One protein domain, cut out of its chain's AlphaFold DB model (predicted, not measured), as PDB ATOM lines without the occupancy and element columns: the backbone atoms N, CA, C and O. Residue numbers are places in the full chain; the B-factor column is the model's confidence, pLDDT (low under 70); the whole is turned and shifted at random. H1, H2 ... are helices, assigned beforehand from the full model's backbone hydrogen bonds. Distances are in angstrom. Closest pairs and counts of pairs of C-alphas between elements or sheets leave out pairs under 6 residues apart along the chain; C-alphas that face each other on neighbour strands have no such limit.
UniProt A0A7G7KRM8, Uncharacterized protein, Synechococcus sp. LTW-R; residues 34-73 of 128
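What this domain is: This is residues 34 to 73 of the 128 residues of an uncharacterized protein of Synechococcus sp. LTW-R (UniProt A0A7G7KRM8). This is an open arch of four short helices: H2, H3 and H4 follow one another round the curve, H4 makes one end of the long axis, and H1, set at the H2 end, meets H2 near their first residues at 74 degrees. The turn of residues 44 to 49 joins H1 to H2 at the other end of the long axis, while H4 touches no helix. You have 40 printed residues with four named helices, in the order H1, H2, H3, H4, and no named strand; the class is all helix. The whole is only just compact, close to loose, with a radius of gyration of the C-alphas of 10.3 A, and it is elongated, with spans of 31 by 17 by 10 A.

How they stand to each other: Start at H4, residues 63 to 70, the longest helix by residues. It is close to H3, residues 58 to 61, but not clearly touching it; look at the closest C-alphas, those of Gln 59 and Gln 65, 7.0 A apart. H3 and H2, residues 50 to 56, only just touch, with 3 pairs of C-alphas within 8 A, and they touch only at the corner by their link; their closest C-alphas are those of Ser 54 and Tyr 61, 5.2 A apart. From H2 go on to H1, residues 37 to 43: the two touch, with the C-alphas of Pro 37 and Pro 50 closest at 4.8 A, and stand about perpendicular at 74 degrees. H1 is close to H3 but not clearly touching it, with the closest C-alphas, those of Pro 37 and Tyr 61, 6.5 A apart. H4 is apart from H1 and from H2. In H1, H2 and H4 you will find every O i to N i+4 pair within hydrogen-bond range; H3 is too short for such a pair, and its one O i to N i+3 pair is not within range.

Where its parts are: Find C-alpha 63 at (-9.349, 71.260, -41.171); from there H4 runs 10.3 A to C-alpha 70 at (-11.488, 77.355, -49.205). H3 measures 5.2 A from C-alpha 58 to C-alpha 61, and H2 measures 10.1 A from C-alpha 50 to C-alpha 56. Find C-alpha 37 at (-0.649, 67.008, -47.952), where H1 begins; it runs 9.8 A to C-alpha 43.

The domain as a whole: The two C-alphas farthest apart are those of Lys 47 and Ala 72, at 31.9 A, while the first and last printed C-alphas, those of Pro 34 and Pro 73, are 9.6 A apart. The printed part has no cut. The links H2 to H3 and H3 to H4 are tight, the link H1 to H2 is short, and no link is long. Look in the B-factor column for the model's confidence: the mean pLDDT of the printed part is 77.3, and residue 34 and residues 65 to 73 are under 70.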
ATOM      1  N   PRO A  34      -3.949  76.044 -52.136       68.44
ATOM      2  CA  PRO A  34      -4.070  75.550 -50.775       68.44
ATOM      3  C   PRO A  34      -2.972  74.519 -50.475       68.44
ATOM      4  O   PRO A  34      -2.684  73.686 -51.339       68.44
ATOM      5  N   PRO A  35      -2.367  74.535 -49.276       74.00
ATOM      6  CA  PRO A  35      -1.443  73.487 -48.871       74.00
ATOM      7  C   PRO A  35      -2.135  72.120 -48.966       74.00
ATOM      8  O   PRO A  35      -3.110  71.869 -48.257       74.00
ATOM      9  N   ASP A  36      -1.639  71.243 -49.840       80.94
ATOM     10  CA  ASP A  36      -2.167  69.890 -50.028       80.94
ATOM     11  C   ASP A  36      -1.154  68.857 -49.497       80.94
ATOM     12  O   ASP A  36      -0.015  68.801 -49.985       80.94
ATOM     13  N   PRO A  37      -1.533  68.028 -48.506       80.56
ATOM     14  CA  PRO A  37      -0.649  67.008 -47.952       80.56
ATOM     15  C   PRO A  37      -0.248  65.938 -48.981       80.56
ATOM     16  O   PRO A  37       0.826  65.347 -48.842       80.56
ATOM     17  N   LYS A  38      -1.044  65.708 -50.036       84.00
ATOM     18  CA  LYS A  38      -0.676  64.815 -51.148       84.00
ATOM     19  C   LYS A  38       0.472  65.389 -51.964       84.00
ATOM     20  O   LYS A  38       1.477  64.712 -52.156       84.00
ATOM     21  N   VAL A  39       0.381  66.665 -52.335       84.19
ATOM     22  CA  VAL A  39       1.450  67.364 -53.068       84.19
ATOM     23  C   VAL A  39       2.732  67.426 -52.230       84.19
ATOM     24  O   VAL A  39       3.836  67.276 -52.754       84.19
ATOM     25  N   ALA A  40       2.613  67.611 -50.913       83.38
ATOM     26  CA  ALA A  40       3.759  67.576 -50.006       83.38
ATOM     27  C   ALA A  40       4.398  66.179 -49.918       83.38
ATOM     28  O   ALA A  40       5.625  66.063 -49.943       83.38
ATOM     29  N   SER A  41       3.581  65.124 -49.860       85.19
ATOM     30  CA  SER A  41       4.039  63.731 -49.892       85.19
ATOM     31  C   SER A  41       4.797  63.419 -51.181       85.19
ATOM     32  O   SER A  41       5.923  62.920 -51.126       85.19
ATOM     33  N   GLU A  42       4.248  63.808 -52.332       85.00
ATOM     34  CA  GLU A  42       4.875  63.638 -53.647       85.00
ATOM     35  C   GLU A  42       6.213  64.382 -53.751       85.00
ATOM     36  O   GLU A  42       7.206  63.807 -54.197       85.00
ATOM     37  N   ARG A  43       6.291  65.626 -53.255       83.25
ATOM     38  CA  ARG A  43       7.551  66.397 -53.202       83.25
ATOM     39  C   ARG A  43       8.618  65.749 -52.324       83.25
ATOM     40  O   ARG A  43       9.805  65.906 -52.591       83.25
ATOM     41  N   MET A  44       8.209  65.009 -51.296       79.06
ATOM     42  CA  MET A  44       9.114  64.224 -50.452       79.06
ATOM     43  C   MET A  44       9.374  62.815 -51.008       79.06
ATOM     44  O   MET A  44       9.923  61.960 -50.306       79.06
ATOM     45  N   GLY A  45       9.003  62.562 -52.268       80.25
ATOM     46  CA  GLY A  45       9.202  61.288 -52.954       80.25
ATOM     47  C   GLY A  45       8.339  60.157 -52.395       80.25
ATOM     48  O   GLY A  45       8.768  59.008 -52.415       80.25
ATOM     49  N   GLY A  46       7.180  60.476 -51.812       76.56
ATOM     50  CA  GLY A  46       6.265  59.506 -51.201       76.56
ATOM     51  C   GLY A  46       6.766  58.895 -49.888       76.56
ATOM     52  O   GLY A  46       6.130  57.994 -49.351       76.56
ATOM     53  N   LYS A  47       7.896  59.373 -49.344       80.38
ATOM     54  CA  LYS A  47       8.501  58.832 -48.113       80.38
ATOM     55  C   LYS A  47       7.642  59.043 -46.870       80.38
ATOM     56  O   LYS A  47       7.741  58.272 -45.922       80.38
ATOM     57  N   LEU A  48       6.833  60.098 -46.871       83.06
ATOM     58  CA  LEU A  48       5.866  60.392 -45.823       83.06
ATOM     59  C   LEU A  48       4.482  60.356 -46.451       83.06
ATOM     60  O   LEU A  48       4.267  61.021 -47.463       83.06
ATOM     61  N   SER A  49       3.560  59.588 -45.872       85.81
ATOM     62  CA  SER A  49       2.199  59.508 -46.398       85.81
ATOM     63  C   SER A  49       1.461  60.839 -46.185       85.81
ATOM     64  O   SER A  49       1.763  61.565 -45.229       85.81
ATOM     65  N   PRO A  50       0.484  61.186 -47.038       83.56
ATOM     66  CA  PRO A  50      -0.332  62.389 -46.858       83.56
ATOM     67  C   PRO A  50      -1.007  62.452 -45.478       83.56
ATOM     68  O   PRO A  50      -1.128  63.521 -44.874       83.56
ATOM     69  N   GLU A  51      -1.404  61.298 -44.941       84.81
ATOM     70  CA  GLU A  51      -2.015  61.162 -43.616       84.81
ATOM     71  C   GLU A  51      -1.005  61.480 -42.510       84.81
ATOM     72  O   GLU A  51      -1.335  62.197 -41.564       84.81
ATOM     73  N   PHE A  52       0.236  61.005 -42.646       86.75
ATOM     74  CA  PHE A  52       1.318  61.324 -41.717       86.75
ATOM     75  C   PHE A  52       1.611  62.828 -41.714       86.75
ATOM     76  O   PHE A  52       1.632  63.454 -40.661       86.75
ATOM     77  N   ILE A  53       1.746  63.438 -42.892       84.81
ATOM     78  CA  ILE A  53       2.011  64.878 -43.033       84.81
ATOM     79  C   ILE A  53       0.879  65.712 -42.422       84.81
ATOM     80  O   ILE A  53       1.135  66.679 -41.709       84.81
ATOM     81  N   SER A  54      -0.374  65.320 -42.654       85.50
ATOM     82  CA  SER A  54      -1.528  66.023 -42.086       85.50
ATOM     83  C   SER A  54      -1.557  65.952 -40.560       85.50
ATOM     84  O   SER A  54      -1.954  66.915 -39.904       85.50
ATOM     85  N   ARG A  55      -1.127  64.817 -39.999       86.31
ATOM     86  CA  ARG A  55      -1.095  64.576 -38.555       86.31
ATOM     87  C   ARG A  55       0.061  65.288 -37.857       86.31
ATOM     88  O   ARG A  55      -0.154  65.827 -36.778       86.31
ATOM     89  N   GLU A  56       1.254  65.292 -38.448       88.88
ATOM     90  CA  GLU A  56       2.440  65.933 -37.856       88.88
ATOM     91  C   GLU A  56       2.431  67.460 -38.046       88.88
ATOM     92  O   GLU A  56       2.961  68.197 -37.216       88.88
ATOM     93  N   PHE A  57       1.775  67.958 -39.103       86.31
ATOM     94  CA  PHE A  57       1.674  69.388 -39.412       86.31
ATOM     95  C   PHE A  57       0.211  69.880 -39.448       86.31
ATOM     96  O   PHE A  57      -0.235  70.463 -40.446       86.31
ATOM     97  N   PRO A  58      -0.561  69.719 -38.354       81.69
ATOM     98  CA  PRO A  58      -1.974  70.096 -38.317       81.69
ATOM     99  C   PRO A  58      -2.170  71.613 -38.446       81.69
ATOM    100  O   PRO A  58      -3.199  72.063 -38.938       81.69
ATOM    101  N   GLN A  59      -1.163  72.421 -38.089       81.69
ATOM    102  CA  GLN A  59      -1.188  73.874 -38.304       81.69
ATOM    103  C   GLN A  59      -1.153  74.270 -39.788       81.69
ATOM    104  O   GLN A  59      -1.582  75.371 -40.127       81.69
ATOM    105  N   GLN A  60      -0.632  73.411 -40.669       77.56
ATOM    106  CA  GLN A  60      -0.508  73.692 -42.105       77.56
ATOM    107  C   GLN A  60      -1.585  72.980 -42.929       77.56
ATOM    108  O   GLN A  60      -2.105  73.576 -43.867       77.56
ATOM    109  N   TYR A  61      -1.953  71.750 -42.559       81.38
ATOM    110  CA  TYR A  61      -2.887  70.913 -43.329       81.38
ATOM    111  C   TYR A  61      -4.181  70.570 -42.581       81.38
ATOM    112  O   TYR A  61      -4.998  69.806 -43.094       81.38
ATOM    113  N   GLY A  62      -4.388  71.104 -41.376       80.00
ATOM    114  CA  GLY A  62      -5.572  70.821 -40.568       80.00
ATOM    115  C   GLY A  62      -6.876  71.370 -41.160       80.00
ATOM    116  O   GLY A  62      -6.861  72.234 -42.043       80.00
ATOM    117  N   PRO A  63      -8.029  70.908 -40.648       74.56
ATOM    118  CA  PRO A  63      -9.349  71.260 -41.171       74.56
ATOM    119  C   PRO A  63      -9.630  72.768 -41.134       74.56
ATOM    120  O   PRO A  63     -10.248  73.291 -42.057       74.56
ATOM    121  N   GLU A  64      -9.125  73.492 -40.131       72.44
ATOM    122  CA  GLU A  64      -9.239  74.954 -40.058       72.44
ATOM    123  C   GLU A  64      -8.462  75.666 -41.171       72.44
ATOM    124  O   GLU A  64      -8.948  76.638 -41.748       72.44
ATOM    125  N   GLN A  65      -7.268  75.174 -41.500       69.94
ATOM    126  CA  GLN A  65      -6.425  75.753 -42.542       69.94
ATOM    127  C   GLN A  65      -6.962  75.421 -43.933       69.94
ATOM    128  O   GLN A  65      -6.992  76.292 -44.800       69.94
ATOM    129  N   GLN A  66      -7.490  74.211 -44.122       69.38
ATOM    130  CA  GLN A  66      -8.217  73.846 -45.337       69.38
ATOM    131  C   GLN A  66      -9.512  74.656 -45.491       69.38
ATOM    132  O   GLN A  66      -9.852  75.058 -46.602       69.38
ATOM    133  N   ALA A  67     -10.224  74.947 -44.398       68.62
ATOM    134  CA  ALA A  67     -11.398  75.819 -44.421       68.62
ATOM    135  C   ALA A  67     -11.025  77.273 -44.758       68.62
ATOM    136  O   ALA A  67     -11.697  77.898 -45.574       68.62
ATOM    137  N   LYS A  68      -9.917  77.790 -44.211       65.19
ATOM    138  CA  LYS A  68      -9.373  79.118 -44.551       65.19
ATOM    139  C   LYS A  68      -8.858  79.207 -45.986       65.19
ATOM    140  O   LYS A  68      -8.961  80.270 -46.578       65.19
ATOM    141  N   ALA A  69      -8.333  78.117 -46.542       61.25
ATOM    142  CA  ALA A  69      -7.896  78.063 -47.934       61.25
ATOM    143  C   ALA A  69      -9.068  77.908 -48.925       61.25
ATOM    144  O   ALA A  69      -8.932  78.252 -50.096       61.25
ATOM    145  N   LYS A  70     -10.217  77.393 -48.459       60.91
ATOM    146  CA  LYS A  70     -11.488  77.355 -49.205       60.91
ATOM    147  C   LYS A  70     -12.281  78.658 -49.096       60.91
ATOM    148  O   LYS A  70     -13.060  78.963 -49.996       60.91
ATOM    149  N   ALA A  71     -12.116  79.410 -48.005       57.97
ATOM    150  CA  ALA A  71     -12.593  80.782 -47.920       57.97
ATOM    151  C   ALA A  71     -11.842  81.608 -48.973       57.97
ATOM    152  O   ALA A  71     -10.626  81.488 -49.088       57.97
ATOM    153  N   ALA A  72     -12.592  82.360 -49.781       53.81
ATOM    154  CA  ALA A  72     -12.125  82.989 -51.011       53.81
ATOM    155  C   ALA A  72     -10.711  83.592 -50.886       53.81
ATOM    156  O   ALA A  72     -10.408  84.230 -49.871       53.81
ATOM    157  N   PRO A  73      -9.850  83.413 -51.907       55.97
ATOM    158  CA  PRO A  73      -8.508  83.971 -51.884       55.97
ATOM    159  C   PRO A  73      -8.617  85.474 -51.629       55.97
ATOM    160  O   PRO A  73      -9.298  86.183 -52.370       55.97
TER     161      PRO A  73